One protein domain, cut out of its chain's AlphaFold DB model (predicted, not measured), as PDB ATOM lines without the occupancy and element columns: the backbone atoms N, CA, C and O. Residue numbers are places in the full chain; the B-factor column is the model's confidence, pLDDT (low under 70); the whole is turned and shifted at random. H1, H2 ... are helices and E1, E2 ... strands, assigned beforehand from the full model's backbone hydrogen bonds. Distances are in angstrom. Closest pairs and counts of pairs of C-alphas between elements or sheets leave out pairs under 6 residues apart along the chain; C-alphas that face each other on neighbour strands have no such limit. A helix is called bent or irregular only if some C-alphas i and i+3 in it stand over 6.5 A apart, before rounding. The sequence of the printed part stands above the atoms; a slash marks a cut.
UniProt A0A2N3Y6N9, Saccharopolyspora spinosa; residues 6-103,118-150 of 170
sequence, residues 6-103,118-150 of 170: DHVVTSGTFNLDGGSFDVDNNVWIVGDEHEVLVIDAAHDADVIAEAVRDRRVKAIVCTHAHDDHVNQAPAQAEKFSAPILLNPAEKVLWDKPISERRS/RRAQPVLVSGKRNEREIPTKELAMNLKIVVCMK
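What this domain is: This is residues 6 to 103 and 118 to 150 of the 170 residues of a protein of Saccharopolyspora spinosa (UniProt A0A2N3Y6N9). A strongly twisted sheet of five strands, curled like part of a barrel, makes the core, with H1 and H3 over one face and H5 over the other; at one end the long hairpin of E1 and E2 reaches past the other strands. H2 sits beside that hairpin at the sheet's level, H4 lies off the sheet, and residues 128 to 138, of which 137 and 138 belong to H5, stick out. The printed part has 131 residues with five named helices and five named strands, in the order E1 E2 E3 H1 E4 H2 H3 E5 H4 H5; the class is mixed, helices and strands. The mixed sheet runs E1 E2 E3 E4 E5; the whole is compact, with a radius of gyration of the C-alphas of 14.4 A and spans of 43 by 32 by 29 A.

How they stand to each other: Start with the antiparallel hairpin of E1, residues 6 to 16, and E2, residues 19 to 31, where N 8 and O 27 are 2.9 A apart, within hydrogen-bond range; E1 bends by 66 degrees at residue 12 and E2 by 61 degrees at residue 22. E3, residues 35 to 39, forms a hairpin with E2, N 30 and O 37 being 2.9 A apart; E1 E2 E3 is a meander, each strand the antiparallel neighbour of the one before. H1, residues 45 to 52, is over E2, only just not over E3 with 2 C-alphas falling on it, at a height over the sheet of 6.9 A. E4, residues 56 to 61, is parallel to E3, with N 58 and O 36 2.8 A apart. H2, residues 67 to 70, stands at the sheet's level; its closest C-alphas to E1 are Asp 68 and Phe 14, 5.1 A. H3, residues 73 to 80, is over E4 on the same face as H1; they only just touch, with 3 pairs of C-alphas within 8 A, the closest Ala 45 and Gln 76 at 6.3 A. E5, residues 84 to 86, is parallel to E4, with N 85 and O 60 2.8 A apart. E3, H1, E4 and E4, H2 H3, E5 are strand-helix-strand units, parallel neighbour strands with helices between, both crossovers right-handed. H4, residues 88 to 94, is not on the sheet; H5, residues 137 to 150, is over E3 and E4 on the opposite face from H1, at a height of 9.5 A. Each O i to N i+4 pair is within hydrogen-bond range in H1 and H3, 6 of 10 in H5, and 1 of 3 in H4, which has 3 of 4 O i to N i+3 pairs within range; H2 is too short for an i+4 pair.

Where its parts are: Find C-alpha 6 at (91.908, 111.655, 50.774); from there E1 runs 28.3 A, and E2 35.8 A from C-alpha 19 at (99.913, 140.268, 60.088). E3 spans 13.4 A, E4 14.3 A and E5 6.5 A; H1 spans 10.5 A, H2 5.3 A and H3 10.4 A. H4, 9.5 A, is irregular, C-alphas 89 and 92 being 7.2 A apart. H5 runs 21.7 A to C-alpha 150 at (105.239, 118.076, 64.646), and is neither bent nor irregular, but only just: C-alphas 147 and 150 are 6.0 A apart.

The domain as a whole: The C-alphas farthest apart are those of Gly 19 and Arg 132, 43.8 A. Residues 104 to 117 are not printed, and C-alphas 103 and 118 are 22.3 A apart across the cut, in the link from H4 to H5; the links printed whole are tight. Residues 118 to 136 hold no named element, though residues 123 to 124 pair, parallel, with residues 85 to 86 of E5. The mean pLDDT of the printed part is 78.6; look for values under 70 at residues 98 to 103, 118 to 120 and 125 to 150, with a mean of 36 in H5.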
ATOM      1  N   ASP A   6      92.255 110.551  51.665       94.38
ATOM      2  CA  ASP A   6      91.908 111.655  50.774       94.38
ATOM      3  C   ASP A   6      92.612 112.941  51.243       94.38
ATOM      4  O   ASP A   6      92.865 113.142  52.437       94.38
ATOM      5  N   HIS A   7      92.921 113.816  50.288       94.75
ATOM      6  CA  HIS A   7      93.588 115.097  50.503       94.75
ATOM      7  C   HIS A   7      92.740 116.221  49.918       94.75
ATOM      8  O   HIS A   7      92.250 116.115  48.794       94.75
ATOM      9  N   VAL A   8      92.575 117.287  50.691       95.75
ATOM     10  CA  VAL A   8      91.855 118.498  50.305       95.75
ATOM     11  C   VAL A   8      92.743 119.696  50.607       95.75
ATOM     12  O   VAL A   8      93.368 119.758  51.663       95.75
ATOM     13  N   VAL A   9      92.778 120.662  49.696       96.25
ATOM     14  CA  VAL A   9      93.381 121.973  49.950       96.25
ATOM     15  C   VAL A   9      92.254 122.965  50.184       96.25
ATOM     16  O   VAL A   9      91.310 123.022  49.396       96.25
ATOM     17  N   THR A  10      92.345 123.732  51.266       96.12
ATOM     18  CA  THR A  10      91.436 124.855  51.530       96.12
ATOM     19  C   THR A  10      92.247 126.131  51.672       96.12
ATOM     20  O   THR A  10      93.303 126.106  52.306       96.12
ATOM     21  N   SER A  11      91.751 127.226  51.106       94.88
ATOM     22  CA  SER A  11      92.433 128.520  51.117       94.88
ATOM     23  C   SER A  11      91.756 129.476  52.091       94.88
ATOM     24  O   SER A  11      90.530 129.486  52.221       94.88
ATOM     25  N   GLY A  12      92.549 130.300  52.762       92.88
ATOM     26  CA  GLY A  12      92.057 131.301  53.697       92.88
ATOM     27  C   GLY A  12      93.190 132.169  54.216       92.88
ATOM     28  O   GLY A  12      94.205 132.341  53.547       92.88
ATOM     29  N   THR A  13      93.014 132.719  55.413       91.81
ATOM     30  CA  THR A  13      94.016 133.589  56.036       91.81
ATOM     31  C   THR A  13      94.590 132.959  57.295       91.81
ATOM     32  O   THR A  13      93.830 132.454  58.123       91.81
ATOM     33  N   PHE A  14      95.899 133.091  57.482       88.94
ATOM     34  CA  PHE A  14      96.607 132.803  58.726       88.94
ATOM     35  C   PHE A  14      97.004 134.113  59.407       88.94
ATOM     36  O   PHE A  14      97.589 134.993  58.768       88.94
ATOM     37  N   ASN A  15      96.690 134.270  60.695       84.38
ATOM     38  CA  ASN A  15      97.033 135.480  61.440       84.38
ATOM     39  C   ASN A  15      98.236 135.249  62.361       84.38
ATOM     40  O   ASN A  15      98.159 134.523  63.353       84.38
ATOM     41  N   LEU A  16      99.334 135.957  62.089       81.00
ATOM     42  CA  LEU A  16     100.608 135.793  62.787       81.00
ATOM     43  C   LEU A  16     101.253 137.151  63.081       81.00
ATOM     44  O   LEU A  16     101.376 137.981  62.186       81.00
ATOM     45  N   ASP A  17     101.650 137.389  64.335       78.62
ATOM     46  CA  ASP A  17     102.440 138.561  64.761       78.62
ATOM     47  C   ASP A  17     101.904 139.929  64.300       78.62
ATOM     48  O   ASP A  17     102.645 140.861  63.998       78.62
ATOM     49  N   GLY A  18     100.578 140.068  64.245       80.94
ATOM     50  CA  GLY A  18      99.933 141.310  63.797       80.94
ATOM     51  C   GLY A  18      99.618 141.351  62.301       80.94
ATOM     52  O   GLY A  18      98.791 142.166  61.899       80.94
ATOM     53  N   GLY A  19     100.201 140.454  61.507       82.12
ATOM     54  CA  GLY A  19      99.913 140.268  60.088       82.12
ATOM     55  C   GLY A  19      98.783 139.274  59.817       82.12
ATOM     56  O   GLY A  19      98.385 138.501  60.691       82.12
ATOM     57  N   SER A  20      98.286 139.317  58.582       91.00
ATOM     58  CA  SER A  20      97.342 138.362  58.001       91.00
ATOM     59  C   SER A  20      97.887 137.951  56.637       91.00
ATOM     60  O   SER A  20      98.310 138.818  55.867       91.00
ATOM     61  N   PHE A  21      97.939 136.651  56.376       88.69
ATOM     62  CA  PHE A  21      98.614 136.076  55.215       88.69
ATOM     63  C   PHE A  21      97.672 135.116  54.505       88.69
ATOM     64  O   PHE A  21      97.092 134.253  55.161       88.69
ATOM     65  N   ASP A  22      97.547 135.247  53.186       93.12
ATOM     66  CA  ASP A  22      96.833 134.262  52.376       93.12
ATOM     67  C   ASP A  22      97.624 132.950  52.371       93.12
ATOM     68  O   ASP A  22      98.831 132.936  52.105       93.12
ATOM     69  N   VAL A  23      96.945 131.854  52.699       91.69
ATOM     70  CA  VAL A  23      97.542 130.525  52.837       91.69
ATOM     71  C   VAL A  23      96.651 129.458  52.221       91.69
ATOM     72  O   VAL A  23      95.422 129.551  52.245       91.69
ATOM     73  N   ASP A  24      97.304 128.411  51.727       93.31
ATOM     74  CA  ASP A  24      96.679 127.149  51.359       93.31
ATOM     75  C   ASP A  24      97.036 126.110  52.426       93.31
ATOM     76  O   ASP A  24      98.210 125.792  52.630       93.31
ATOM     77  N   ASN A  25      96.026 125.565  53.103       93.00
ATOM     78  CA  ASN A  25      96.213 124.545  54.131       93.00
ATOM     79  C   ASN A  25      95.708 123.188  53.643       93.00
ATOM     80  O   ASN A  25      94.641 123.064  53.034       93.00
ATOM     81  N   ASN A  26      96.487 122.157  53.962       96.75
ATOM     82  CA  ASN A  26      96.141 120.771  53.685       96.75
ATOM     83  C   ASN A  26      95.217 120.230  54.775       96.75
ATOM     84  O   ASN A  26      95.561 120.269  55.954       96.75
ATOM     85  N   VAL A  27      94.106 119.641  54.353       97.06
ATOM     86  CA  VAL A  27      93.200 118.852  55.185       97.06
ATOM     87  C   VAL A  27      93.295 117.400  54.733       97.06
ATOM     88  O   VAL A  27      93.232 117.103  53.536       97.06
ATOM     89  N   TRP A  28      93.438 116.484  55.686       97.75
ATOM     90  CA  TRP A  28      93.527 115.052  55.393       97.75
ATOM     91  C   TRP A  28      92.321 114.307  55.939       97.75
ATOM     92  O   TRP A  28      91.904 114.532  57.075       97.75
ATOM     93  N   ILE A  29      91.793 113.382  55.144       97.44
ATOM     94  CA  ILE A  29      90.705 112.495  55.547       97.44
ATOM     95  C   ILE A  29      91.240 111.073  55.501       97.44
ATOM     96  O   ILE A  29      91.579 110.565  54.435       97.44
ATOM     97  N   VAL A  30      91.360 110.450  56.669       96.75
ATOM     98  CA  VAL A  30      92.061 109.171  56.832       96.75
ATOM     99  C   VAL A  30      91.110 108.142  57.422       96.75
ATOM    100  O   VAL A  30      90.560 108.365  58.500       96.75
ATOM    101  N   GLY A  31      90.935 107.011  56.744       94.31
ATOM    102  CA  GLY A  31      90.044 105.939  57.182       94.31
ATOM    103  C   GLY A  31      89.655 105.005  56.045       94.31
ATOM    104  O   GLY A  31      90.433 104.799  55.121       94.31
ATOM    105  N   ASP A  32      88.459 104.440  56.116       91.88
ATOM    106  CA  ASP A  32      87.920 103.520  55.112       91.88
ATOM    107  C   ASP A  32      86.609 104.059  54.504       91.88
ATOM    108  O   ASP A  32      86.298 105.249  54.602       91.88
ATOM    109  N   GLU A  33      85.852 103.210  53.808       93.62
ATOM    110  CA  GLU A  33      84.544 103.555  53.242       93.62
ATOM    111  C   GLU A  33      83.431 103.767  54.283       93.62
ATOM    112  O   GLU A  33      82.344 104.213  53.921       93.62
ATOM    113  N   HIS A  34      83.665 103.453  55.557       94.12
ATOM    114  CA  HIS A  34      82.670 103.524  56.623       94.12
ATOM    115  C   HIS A  34      82.955 104.650  57.609       94.12
ATOM    116  O   HIS A  34      82.033 105.379  57.987       94.12
ATOM    117  N   GLU A  35      84.202 104.802  58.048       95.75
ATOM    118  CA  GLU A  35      84.576 105.782  59.057       95.75
ATOM    119  C   GLU A  35      85.946 106.425  58.838       95.75
ATOM    120  O   GLU A  35      86.886 105.810  58.344       95.75
ATOM    121  N   VAL A  36      86.053 107.705  59.219       97.69
ATOM    122  CA  VAL A  36      87.236 108.539  58.957       97.69
ATOM    123  C   VAL A  36      87.592 109.466  60.115       97.69
ATOM    124  O   VAL A  36      86.757 109.836  60.945       97.69
ATOM    125  N   LEU A  37      88.853 109.881  60.139       97.38
ATOM    126  CA  LEU A  37      89.356 111.040  60.866       97.38
ATOM    127  C   LEU A  37      89.527 112.202  59.890       97.38
ATOM    128  O   LEU A  37      90.030 111.999  58.787       97.38
ATOM    129  N   VAL A  38      89.167 113.410  60.318       97.75
ATOM    130  CA  VAL A  38      89.500 114.652  59.603       97.75
ATOM    131  C   VAL A  38      90.646 115.321  60.349       97.75
ATOM    132  O   VAL A  38      90.526 115.549  61.551       97.75
ATOM    133  N   ILE A  39      91.748 115.617  59.668       97.69
ATOM    134  CA  ILE A  39      92.941 116.235  60.254       97.69
ATOM    135  C   ILE A  39      93.058 117.665  59.736       97.69
ATOM    136  O   ILE A  39      93.068 117.862  58.523       97.69
ATOM    137  N   ASP A  40      93.177 118.616  60.666       96.12
ATOM    138  CA  ASP A  40      93.329 120.055  60.431       96.12
ATOM    139  C   ASP A  40      92.216 120.649  59.564       96.12
ATOM    140  O   ASP A  40      92.422 121.044  58.422       96.12
ATOM    141  N   ALA A  41      91.000 120.699  60.121       95.88
ATOM    142  CA  ALA A  41      89.849 121.334  59.485       95.88
ATOM    143  C   ALA A  41      90.042 122.859  59.383       95.88
ATOM    144  O   ALA A  41      89.563 123.619  60.230       95.88
ATOM    145  N   ALA A  42      90.759 123.257  58.333       93.88
ATOM    146  CA  ALA A  42      91.286 124.589  58.100       93.88
ATOM    147  C   ALA A  42      90.196 125.598  57.713       93.88
ATOM    148  O   ALA A  42      89.558 126.140  58.609       93.88
ATOM    149  N   HIS A  43      89.950 125.858  56.421       95.12
ATOM    150  CA  HIS A  43      89.240 127.084  56.012       95.12
ATOM    151  C   HIS A  43      87.823 126.891  55.469       95.12
ATOM    152  O   HIS A  43      86.981 127.757  55.706       95.12
ATOM    153  N   ASP A  44      87.519 125.760  54.827       96.81
ATOM    154  CA  ASP A  44      86.227 125.536  54.156       96.81
ATOM    155  C   ASP A  44      85.506 124.283  54.674       96.81
ATOM    156  O   ASP A  44      85.908 123.149  54.414       96.81
ATOM    157  N   ALA A  45      84.421 124.480  55.425       96.06
ATOM    158  CA  ALA A  45      83.673 123.381  56.023       96.06
ATOM    159  C   ALA A  45      82.901 122.538  54.995       96.06
ATOM    160  O   ALA A  45      82.668 121.347  55.228       96.06
ATOM    161  N   ASP A  46      82.471 123.135  53.890       97.31
ATOM    162  CA  ASP A  46      81.651 122.439  52.910       97.31
ATOM    163  C   ASP A  46      82.521 121.595  51.990       97.31
ATOM    164  O   ASP A  46      82.236 120.408  51.847       97.31
ATOM    165  N   VAL A  47      83.656 122.123  51.525       97.50
ATOM    166  CA  VAL A  47      84.632 121.350  50.737       97.50
ATOM    167  C   VAL A  47      85.159 120.149  51.532       97.50
ATOM    168  O   VAL A  47      85.259 119.040  51.003       97.50
ATOM    169  N   ILE A  48      85.444 120.322  52.830       97.69
ATOM    170  CA  ILE A  48      85.857 119.201  53.691       97.69
ATOM    171  C   ILE A  48      84.731 118.167  53.806       97.69
ATOM    172  O   ILE A  48      84.980 116.966  53.694       97.69
ATOM    173  N   ALA A  49      83.487 118.606  54.006       97.44
ATOM    174  CA  ALA A  49      82.362 117.692  54.160       97.44
ATOM    175  C   ALA A  49      82.031 116.928  52.868       97.44
ATOM    176  O   ALA A  49      81.711 115.741  52.923       97.44
ATOM    177  N   GLU A  50      82.147 117.577  51.711       97.44
ATOM    178  CA  GLU A  50      82.020 116.933  50.401       97.44
ATOM    179  C   GLU A  50      83.066 115.835  50.221       97.44
ATOM    180  O   GLU A  50      82.748 114.734  49.764       97.44
ATOM    181  N   ALA A  51      84.303 116.101  50.640       96.62
ATOM    182  CA  ALA A  51      85.354 115.104  50.602       96.62
ATOM    183  C   ALA A  51      85.091 113.960  51.591       96.62
ATOM    184  O   ALA A  51      85.331 112.809  51.237       96.62
ATOM    185  N   VAL A  52      84.532 114.219  52.781       97.19
ATOM    186  CA  VAL A  52      84.106 113.179  53.743       97.19
ATOM    187  C   VAL A  52      83.001 112.283  53.168       97.19
ATOM    188  O   VAL A  52      83.024 111.079  53.423       97.19
ATOM    189  N   ARG A  53      82.102 112.817  52.332       94.81
ATOM    190  CA  ARG A  53      80.953 112.090  51.757       94.81
ATOM    191  C   ARG A  53      80.018 111.564  52.861       94.81
ATOM    192  O   ARG A  53      79.690 112.287  53.795       94.81
ATOM    193  N   ASP A  54      79.571 110.319  52.750       94.56
ATOM    194  CA  ASP A  54      78.647 109.627  53.654       94.56
ATOM    195  C   ASP A  54      79.341 108.889  54.816       94.56
ATOM    196  O   ASP A  54      78.686 108.215  55.612       94.56
ATOM    197  N   ARG A  55      80.666 109.037  54.949       96.44
ATOM    198  CA  ARG A  55      81.467 108.348  55.969       96.44
ATOM    199  C   ARG A  55      81.236 108.931  57.362       96.44
ATOM    200  O   ARG A  55      81.143 110.143  57.556       96.44
ATOM    201  N   ARG A  56      81.226 108.063  58.375       97.19
ATOM    202  CA  ARG A  56      81.119 108.462  59.782       97.19
ATOM    203  C   ARG A  56      82.425 109.103  60.248       97.19
ATOM    204  O   ARG A  56      83.451 108.435  60.357       97.19
ATOM    205  N   VAL A  57      82.385 110.367  60.657       97.75
ATOM    206  CA  VAL A  57      83.562 111.010  61.256       97.75
ATOM    207  C   VAL A  57      83.727 110.561  62.710       97.75
ATOM    208  O   VAL A  57      82.838 110.734  63.545       97.75
ATOM    209  N   LYS A  58      84.874 109.957  63.042       97.38
ATOM    210  CA  LYS A  58      85.206 109.565  64.424       97.38
ATOM    211  C   LYS A  58      85.597 110.754  65.276       97.38
ATOM    212  O   LYS A  58      85.296 110.758  66.466       97.38
ATOM    213  N   ALA A  59      86.350 111.672  64.682       95.38
ATOM    214  CA  ALA A  59      86.940 112.819  65.341       95.38
ATOM    215  C   ALA A  59      87.492 113.816  64.318       95.38
ATOM    216  O   ALA A  59      87.917 113.431  63.225       95.38
ATOM    217  N   ILE A  60      87.549 115.076  64.742       97.38
ATOM    218  CA  ILE A  60      88.324 116.134  64.100       97.38
ATOM    219  C   ILE A  60      89.629 116.280  64.882       97.38
ATOM    220  O   ILE A  60      89.607 116.612  66.064       97.38
ATOM    221  N   VAL A  61      90.767 115.995  64.263       96.81
ATOM    222  CA  VAL A  61      92.081 116.004  64.910       96.81
ATOM    223  C   VAL A  61      92.815 117.280  64.523       96.81
ATOM    224  O   VAL A  61      93.052 117.521  63.348       96.81
ATOM    225  N   CYS A  62      93.174 118.089  65.514       93.31
ATOM    226  CA  CYS A  62      93.944 119.314  65.312       93.31
ATOM    227  C   CYS A  62      95.408 119.060  65.685       93.31
ATOM    228  O   CYS A  62      95.699 118.636  66.811       93.31
ATOM    229  N   THR A  63      96.332 119.330  64.767       90.31
ATOM    230  CA  THR A  63      97.777 119.201  65.006       90.31
ATOM    231  C   THR A  63      98.272 120.237  66.019       90.31
ATOM    232  O   THR A  63      99.103 119.923  66.878       90.31
ATOM    233  N   HIS A  64      97.719 121.450  65.962       91.19
ATOM    234  CA  HIS A  64      97.934 122.559  66.894       91.19
ATOM    235  C   HIS A  64      96.779 123.575  66.800       91.19
ATOM    236  O   HIS A  64      95.857 123.377  66.017       91.19
ATOM    237  N   ALA A  65      96.772 124.619  67.640       90.44
ATOM    238  CA  ALA A  65      95.611 125.511  67.797       90.44
ATOM    239  C   ALA A  65      95.700 126.870  67.069       90.44
ATOM    240  O   ALA A  65      94.983 127.797  67.458       90.44
ATOM    241  N   HIS A  66      96.541 127.003  66.040       90.88
ATOM    242  CA  HIS A  66      96.492 128.178  65.160       90.88
ATOM    243  C   HIS A  66      95.191 128.208  64.356       90.88
ATOM    244  O   HIS A  66      94.588 127.168  64.081       90.88
ATOM    245  N   ASP A  67      94.738 129.416  64.026       86.25
ATOM    246  CA  ASP A  67      93.474 129.649  63.330       86.25
ATOM    247  C   ASP A  67      93.417 128.921  61.982       86.25
ATOM    248  O   ASP A  67      92.440 128.227  61.705       86.25
ATOM    249  N   ASP A  68      94.493 128.949  61.206       87.69
ATOM    250  CA  ASP A  68      94.585 128.305  59.894       87.69
ATOM    251  C   ASP A  68      94.493 126.769  59.903       87.69
ATOM    252  O   ASP A  68      94.202 126.177  58.867       87.69
ATOM    253  N   HIS A  69      94.642 126.120  61.059       92.38
ATOM    254  CA  HIS A  69      94.471 124.667  61.206       92.38
ATOM    255  C   HIS A  69      93.149 124.256  61.870       92.38
ATOM    256  O   HIS A  69      92.743 123.095  61.765       92.38
ATOM    257  N   VAL A  70      92.466 125.169  62.573       93.31
ATOM    258  CA  VAL A  70      91.298 124.819  63.412       93.31
ATOM    259  C   VAL A  70      90.041 125.639  63.146       93.31
ATOM    260  O   VAL A  70      89.037 125.443  63.838       93.31
ATOM    261  N   ASN A  71      90.082 126.565  62.188       92.56
ATOM    262  CA  ASN A  71      88.998 127.504  61.906       92.56
ATOM    263  C   ASN A  71      87.647 126.805  61.713       92.56
ATOM    264  O   ASN A  71      86.663 127.200  62.345       92.56
ATOM    265  N   GLN A  72      87.610 125.720  60.938       96.69
ATOM    266  CA  GLN A  72      86.387 124.957  60.687       96.69
ATOM    267  C   GLN A  72      86.179 123.768  61.629       96.69
ATOM    268  O   GLN A  72      85.127 123.131  61.571       96.69
ATOM    269  N   ALA A  73      87.100 123.478  62.553       95.06
ATOM    270  CA  ALA A  73      86.954 122.341  63.465       95.06
ATOM    271  C   ALA A  73      85.635 122.358  64.276       95.06
ATOM    272  O   ALA A  73      84.996 121.306  64.357       95.06
ATOM    273  N   PRO A  74      85.151 123.498  64.824       95.00
ATOM    274  CA  PRO A  74      83.843 123.558  65.483       95.00
ATOM    275  C   PRO A  74      82.663 123.259  64.551       95.00
ATOM    276  O   PRO A  74      81.775 122.500  64.933       95.00
ATOM    277  N   ALA A  75      82.668 123.812  63.334       95.19
ATOM    278  CA  ALA A  75      81.598 123.598  62.361       95.19
ATOM    279  C   ALA A  75      81.548 122.134  61.897       95.19
ATOM    280  O   ALA A  75      80.476 121.541  61.816       95.19
ATOM    281  N   GLN A  76      82.710 121.518  61.664       96.06
ATOM    282  CA  GLN A  76      82.818 120.095  61.334       96.06
ATOM    283  C   GLN A  76      82.350 119.205  62.491       96.06
ATOM    284  O   GLN A  76      81.618 118.241  62.277       96.06
ATOM    285  N   ALA A  77      82.742 119.531  63.725       94.56
ATOM    286  CA  ALA A  77      82.330 118.793  64.916       94.56
ATOM    287  C   ALA A  77      80.810 118.816  65.113       94.56
ATOM    288  O   ALA A  77      80.219 117.785  65.427       94.56
ATOM    289  N   GLU A  78      80.176 119.969  64.887       95.06
ATOM    290  CA  GLU A  78      78.720 120.105  64.903       95.06
ATOM    291  C   GLU A  78      78.075 119.304  63.763       95.06
ATOM    292  O   GLU A  78      77.247 118.429  64.023       95.06
ATOM    293  N   LYS A  79      78.520 119.532  62.518       95.56
ATOM    294  CA  LYS A  79      77.996 118.877  61.308       95.56
ATOM    295  C   LYS A  79      78.037 117.354  61.405       95.56
ATOM    296  O   LYS A  79      77.083 116.687  61.013       95.56
ATOM    297  N   PHE A  80      79.116 116.806  61.957       96.06
ATOM    298  CA  PHE A  80      79.326 115.364  62.043       96.06
ATOM    299  C   PHE A  80      79.054 114.758  63.419       96.06
ATOM    300  O   PHE A  80      79.228 113.550  63.590       96.06
ATOM    301  N   SER A  81      78.626 115.558  64.401       95.88
ATOM    302  CA  SER A  81      78.463 115.110  65.793       95.88
ATOM    303  C   SER A  81      79.704 114.367  66.318       95.88
ATOM    304  O   SER A  81      79.605 113.326  66.974       95.88
ATOM    305  N   ALA A  82      80.887 114.892  65.991       93.25
ATOM    306  CA  ALA A  82      82.177 114.269  66.263       93.25
ATOM    307  C   ALA A  82      83.004 115.115  67.248       93.25
ATOM    308  O   ALA A  82      82.962 116.345  67.197       93.25
ATOM    309  N   PRO A  83      83.785 114.493  68.148       95.12
ATOM    310  CA  PRO A  83      84.657 115.223  69.058       95.12
ATOM    311  C   PRO A  83      85.824 115.889  68.320       95.12
ATOM    312  O   PRO A  83      86.370 115.337  67.363       95.12
ATOM    313  N   ILE A  84      86.265 117.037  68.836       95.12
ATOM    314  CA  ILE A  84      87.540 117.659  68.455       95.12
ATOM    315  C   ILE A  84      88.622 117.114  69.384       95.12
ATOM    316  O   ILE A  84      88.461 117.172  70.602       95.12
ATOM    317  N   LEU A  85      89.717 116.602  68.833       93.19
ATOM    318  CA  LEU A  85      90.886 116.153  69.582       93.19
ATOM    319  C   LEU A  85      92.005 117.180  69.429       93.19
ATOM    320  O   LEU A  85      92.415 117.495  68.313       93.19
ATOM    321  N   LEU A  86      92.506 117.674  70.559       90.69
ATOM    322  CA  LEU A  86      93.596 118.647  70.613       90.69
ATOM    323  C   LEU A  86      94.590 118.261  71.710       90.69
ATOM    324  O   LEU A  86      94.216 117.723  72.756       90.69
ATOM    325  N   ASN A  87      95.870 118.555  71.500       85.12
ATOM    326  CA  ASN A  87      96.872 118.382  72.544       85.12
ATOM    327  C   ASN A  87      96.608 119.364  73.716       85.12
ATOM    328  O   ASN A  87      96.443 120.559  73.471       85.12
ATOM    329  N   PRO A  88      96.614 118.913  74.989       81.06
ATOM    330  CA  PRO A  88      96.431 119.779  76.155       81.06
ATOM    331  C   PRO A  88      97.346 121.010  76.197       81.06
ATOM    332  O   PRO A  88      96.936 122.043  76.719       81.06
ATOM    333  N   ALA A  89      98.565 120.915  75.649       83.56
ATOM    334  CA  ALA A  89      99.514 122.029  75.592       83.56
ATOM    335  C   ALA A  89      98.994 123.220  74.765       83.56
ATOM    336  O   ALA A  89      99.370 124.359  75.013       83.56
ATOM    337  N   GLU A  90      98.082 122.963  73.832       86.06
ATOM    338  CA  GLU A  90      97.512 123.961  72.930       86.06
ATOM    339  C   GLU A  90      96.249 124.616  73.525       86.06
ATOM    340  O   GLU A  90      95.672 125.522  72.924       86.06
ATOM    341  N   LYS A  91      95.800 124.186  74.719       82.69
ATOM    342  CA  LYS A  91      94.560 124.678  75.344       82.69
ATOM    343  C   LYS A  91      94.568 126.192  75.553       82.69
ATOM    344  O   LYS A  91      93.556 126.844  75.314       82.69
ATOM    345  N   VAL A  92      95.700 126.740  75.998       86.44
ATOM    346  CA  VAL A  92      95.838 128.180  76.264       86.44
ATOM    347  C   VAL A  92      95.570 128.990  74.998       86.44
ATOM    348  O   VAL A  92      94.896 130.016  75.056       86.44
ATOM    349  N   LEU A  93      96.067 128.514  73.855       83.62
ATOM    350  CA  LEU A  93      95.819 129.137  72.564       83.62
ATOM    351  C   LEU A  93      94.370 128.902  72.118       83.62
ATOM    352  O   LEU A  93      93.690 129.845  71.734       83.62
ATOM    353  N   TRP A  94      93.849 127.681  72.257       83.75
ATOM    354  CA  TRP A  94      92.470 127.345  71.890       83.75
ATOM    355  C   TRP A  94      91.409 128.223  72.566       83.75
ATOM    356  O   TRP A  94      90.436 128.627  71.918       83.75
ATOM    357  N   ASP A  95      91.588 128.505  73.859       86.25
ATOM    358  CA  ASP A  95      90.638 129.280  74.660       86.25
ATOM    359  C   ASP A  95      90.577 130.756  74.235       86.25
ATOM    360  O   ASP A  95      89.618 131.452  74.576       86.25
ATOM    361  N   LYS A  96      91.546 131.238  73.447       83.88
ATOM    362  CA  LYS A  96      91.505 132.585  72.877       83.88
ATOM    363  C   LYS A  96      90.439 132.694  71.774       83.88
ATOM    364  O   LYS A  96      90.153 131.717  71.064       83.88
ATOM    365  N   PRO A  97      89.848 133.889  71.583       76.12
ATOM    366  CA  PRO A  97      89.095 134.215  70.376       76.12
ATOM    367  C   PRO A  97      89.899 133.876  69.123       76.12
ATOM    368  O   PRO A  97      91.119 133.943  69.133       76.12
ATOM    369  N   ILE A  98      89.223 133.539  68.025       67.88
ATOM    370  CA  ILE A  98      89.916 133.087  66.807       67.88
ATOM    371  C   ILE A  98      90.850 134.169  66.240       67.88
ATOM    372  O   ILE A  98      91.982 133.879  65.890       67.88
ATOM    373  N   SER A  99      90.436 135.436  66.342       65.00
ATOM    374  CA  SER A  99      91.228 136.639  66.042       65.00
ATOM    375  C   SER A  99      92.488 136.816  66.901       65.00
ATOM    376  O   SER A  99      93.342 137.654  66.602       65.00
ATOM    377  N   GLU A 100      92.573 136.073  68.002       64.69
ATOM    378  CA  GLU A 100      93.643 136.091  68.993       64.69
ATOM    379  C   GLU A 100      94.400 134.758  69.065       64.69
ATOM    380  O   GLU A 100      95.361 134.665  69.828       64.69
ATOM    381  N   ARG A 101      94.050 133.748  68.252       68.94
ATOM    382  CA  ARG A 101      94.817 132.491  68.119       68.94
ATOM    383  C   ARG A 101      96.077 132.649  67.265       68.94
ATOM    384  O   ARG A 101      96.481 131.747  66.541       68.94
ATOM    385  N   ARG A 102      96.697 133.818  67.393       56.38
ATOM    386  CA  ARG A 102      97.964 134.187  66.773       56.38
ATOM    387  C   ARG A 102      99.060 133.356  67.419       56.38
ATOM    388  O   ARG A 102      99.005 133.130  68.633       56.38
ATOM    389  N   SER A 103     100.066 132.947  66.651       42.12
ATOM    390  CA  SER A 103     101.262 132.419  67.301       42.12
ATOM    391  C   SER A 103     101.822 133.499  68.226       42.12
ATOM    392  O   SER A 103     101.874 134.677  67.871       42.12
ATOM    393  N   ARG A 118      81.186 128.879  76.379       41.88
ATOM    394  CA  ARG A 118      81.315 127.494  75.888       41.88
ATOM    395  C   ARG A 118      81.255 127.386  74.352       41.88
ATOM    396  O   ARG A 118      80.199 127.126  73.787       41.88
ATOM    397  N   ARG A 119      82.404 127.522  73.685       52.16
ATOM    398  CA  ARG A 119      82.671 126.898  72.374       52.16
ATOM    399  C   ARG A 119      82.709 125.375  72.524       52.16
ATOM    400  O   ARG A 119      82.919 124.893  73.638       52.16
ATOM    401  N   ALA A 120      82.553 124.638  71.417       58.25
ATOM    402  CA  ALA A 120      82.857 123.207  71.359       58.25
ATOM    403  C   ALA A 120      84.251 122.979  71.966       58.25
ATOM    404  O   ALA A 120      85.263 123.419  71.421       58.25
ATOM    405  N   GLN A 121      84.283 122.413  73.172       71.56
ATOM    406  CA  GLN A 121      85.522 122.207  73.910       71.56
ATOM    407  C   GLN A 121      86.202 120.965  73.335       71.56
ATOM    408  O   GLN A 121      85.547 119.923  73.242       71.56
ATOM    409  N   PRO A 122      87.484 121.040  72.953       70.62
ATOM    410  CA  PRO A 122      88.195 119.875  72.488       70.62
ATOM    411  C   PRO A 122      88.359 118.898  73.646       70.62
ATOM    412  O   PRO A 122      88.630 119.277  74.790       70.62
ATOM    413  N   VAL A 123      88.229 117.617  73.329       78.31
ATOM    414  CA  VAL A 123      88.706 116.552  74.196       78.31
ATOM    415  C   VAL A 123      90.228 116.608  74.147       78.31
ATOM    416  O   VAL A 123      90.847 116.401  73.102       78.31
ATOM    417  N   LEU A 124      90.838 116.944  75.281       71.62
ATOM    418  CA  LEU A 124      92.285 117.081  75.373       71.62
ATOM    419  C   LEU A 124      92.927 115.695  75.456       71.62
ATOM    420  O   LEU A 124      92.662 114.946  76.398       71.62
ATOM    421  N   VAL A 125      93.794 115.363  74.501       64.06
ATOM    422  CA  VAL A 125      94.446 114.047  74.436       64.06
ATOM    423  C   VAL A 125      95.929 114.170  74.784       64.06
ATOM    424  O   VAL A 125      96.719 114.740  74.034       64.06
ATOM    425  N   SER A 126      96.325 113.647  75.946       47.78
ATOM    426  CA  SER A 126      97.725 113.611  76.385       47.78
ATOM    427  C   SER A 126      98.431 112.374  75.830       47.78
ATOM    428  O   SER A 126      98.006 111.250  76.077       47.78
ATOM    429  N   GLY A 127      99.563 112.564  75.147       41.53
ATOM    430  CA  GLY A 127     100.418 111.475  74.656       41.53
ATOM    431  C   GLY A 127     101.202 110.724  75.744       41.53
ATOM    432  O   GLY A 127     102.081 109.922  75.421       41.53
ATOM    433  N   LYS A 128     100.944 110.971  77.039       35.53
ATOM    434  CA  LYS A 128     101.588 110.213  78.119       35.53
ATOM    435  C   LYS A 128     101.033 108.788  78.123       35.53
ATOM    436  O   LYS A 128      99.848 108.591  78.367       35.53
ATOM    437  N   ARG A 129     101.896 107.798  77.858       35.88
ATOM    438  CA  ARG A 129     101.566 106.366  77.951       35.88
ATOM    439  C   ARG A 129     100.942 106.076  79.317       35.88
ATOM    440  O   ARG A 129     101.652 106.025  80.313       35.88
ATOM    441  N   ASN A 130      99.638 105.850  79.351       28.77
ATOM    442  CA  ASN A 130      99.007 105.048  80.385       28.77
ATOM    443  C   ASN A 130      98.104 104.055  79.661       28.77
ATOM    444  O   ASN A 130      97.166 104.437  78.970       28.77
ATOM    445  N   GLU A 131      98.445 102.773  79.759       36.06
ATOM    446  CA  GLU A 131      97.842 101.658  79.015       36.06
ATOM    447  C   GLU A 131      96.427 101.289  79.491       36.06
ATOM    448  O   GLU A 131      95.960 100.172  79.279       36.06
ATOM    449  N   ARG A 132      95.722 102.203  80.162       34.47
ATOM    450  CA  ARG A 132      94.381 101.959  80.682       34.47
ATOM    451  C   ARG A 132      93.481 103.136  80.321       34.47
ATOM    452  O   ARG A 132      93.765 104.263  80.697       34.47
ATOM    453  N   GLU A 133      92.426 102.796  79.580       37.88
ATOM    454  CA  GLU A 133      91.295 103.629  79.143       37.88
ATOM    455  C   GLU A 133      91.496 104.534  77.918       37.88
ATOM    456  O   GLU A 133      91.356 105.748  77.984       37.88
ATOM    457  N   ILE A 134      91.674 103.902  76.750       35.84
ATOM    458  CA  ILE A 134      90.952 104.284  75.521       35.84
ATOM    459  C   ILE A 134      90.520 102.974  74.830       35.84
ATOM    460  O   ILE A 134      91.389 102.168  74.482       35.84
ATOM    461  N   PRO A 135      89.217 102.699  74.622       32.44
ATOM    462  CA  PRO A 135      88.789 101.532  73.867       32.44
ATOM    463  C   PRO A 135      88.941 101.852  72.379       32.44
ATOM    464  O   PRO A 135      88.036 102.408  71.773       32.44
ATOM    465  N   THR A 136      90.128 101.599  71.827       36.16
ATOM    466  CA  THR A 136      90.425 101.305  70.406       36.16
ATOM    467  C   THR A 136      91.939 101.412  70.218       36.16
ATOM    468  O   THR A 136      92.504 102.498  70.099       36.16
ATOM    469  N   LYS A 137      92.639 100.270  70.191       30.09
ATOM    470  CA  LYS A 137      94.088 100.222  69.896       30.09
ATOM    471  C   LYS A 137      94.442 100.869  68.542       30.09
ATOM    472  O   LYS A 137      95.573 101.299  68.351       30.09
ATOM    473  N   GLU A 138      93.461 100.981  67.657       36.44
ATOM    474  CA  GLU A 138      93.536 101.560  66.316       36.44
ATOM    475  C   GLU A 138      93.588 103.098  66.326       36.44
ATOM    476  O   GLU A 138      94.455 103.694  65.690       36.44
ATOM    477  N   LEU A 139      92.781 103.758  67.172       37.44
ATOM    478  CA  LEU A 139      92.797 105.219  67.327       37.44
ATOM    479  C   LEU A 139      94.131 105.711  67.915       37.44
ATOM    480  O   LEU A 139      94.656 106.741  67.500       37.44
ATOM    481  N   ALA A 140      94.725 104.944  68.835       33.31
ATOM    482  CA  ALA A 140      96.030 105.250  69.423       33.31
ATOM    483  C   ALA A 140      97.214 105.010  68.464       33.31
ATOM    484  O   ALA A 140      98.260 105.642  68.625       33.31
ATOM    485  N   MET A 141      97.086 104.108  67.483       33.88
ATOM    486  CA  MET A 141      98.080 103.954  66.411       33.88
ATOM    487  C   MET A 141      97.979 105.098  65.399       33.88
ATOM    488  O   MET A 141      99.004 105.685  65.057       33.88
ATOM    489  N   ASN A 142      96.762 105.488  65.017       39.41
ATOM    490  CA  ASN A 142      96.532 106.570  64.058       39.41
ATOM    491  C   ASN A 142      96.915 107.943  64.635       39.41
ATOM    492  O   ASN A 142      97.544 108.748  63.953       39.41
ATOM    493  N   LEU A 143      96.664 108.189  65.926       39.41
ATOM    494  CA  LEU A 143      97.061 109.439  66.586       39.41
ATOM    495  C   LEU A 143      98.588 109.581  66.737       39.41
ATOM    496  O   LEU A 143      99.103 110.697  66.722       39.41
ATOM    497  N   LYS A 144      99.337 108.471  66.841       33.34
ATOM    498  CA  LYS A 144     100.812 108.515  66.851       33.34
ATOM    499  C   LYS A 144     101.379 109.028  65.530       33.34
ATOM    500  O   LYS A 144     102.388 109.720  65.570       33.34
ATOM    501  N   ILE A 145     100.741 108.725  64.397       40.31
ATOM    502  CA  ILE A 145     101.160 109.221  63.077       40.31
ATOM    503  C   ILE A 145     100.930 110.736  62.991       40.31
ATOM    504  O   ILE A 145     101.839 111.469  62.611       40.31
ATOM    505  N   VAL A 146      99.766 111.218  63.442       40.38
ATOM    506  CA  VAL A 146      99.404 112.647  63.376       40.38
ATOM    507  C   VAL A 146     100.255 113.508  64.319       40.38
ATOM    508  O   VAL A 146     100.701 114.585  63.937       40.38
ATOM    509  N   VAL A 147     100.563 113.025  65.529       38.69
ATOM    510  CA  VAL A 147     101.424 113.759  66.481       38.69
ATOM    511  C   VAL A 147     102.902 113.758  66.048       38.69
ATOM    512  O   VAL A 147     103.635 114.678  66.404       38.69
ATOM    513  N   CYS A 148     103.355 112.777  65.255       28.91
ATOM    514  CA  CYS A 148     104.739 112.716  64.761       28.91
ATOM    515  C   CYS A 148     105.039 113.750  63.658       28.91
ATOM    516  O   CYS A 148     106.201 114.065  63.425       28.91
ATOM    517  N   MET A 149     104.019 114.344  63.023       34.38
ATOM    518  CA  MET A 149     104.215 115.402  62.015       34.38
ATOM    519  C   MET A 149     104.662 116.753  62.605       34.38
ATOM    520  O   MET A 149     104.950 117.686  61.864       34.38
ATOM    521  N   LYS A 150     104.799 116.861  63.936       35.69
ATOM    522  CA  LYS A 150     105.239 118.076  64.646       35.69
ATOM    523  C   LYS A 150     106.738 118.420  64.481       35.69
ATOM    524  O   LYS A 150     107.206 119.277  65.225       35.69
TER     525      LYS A 150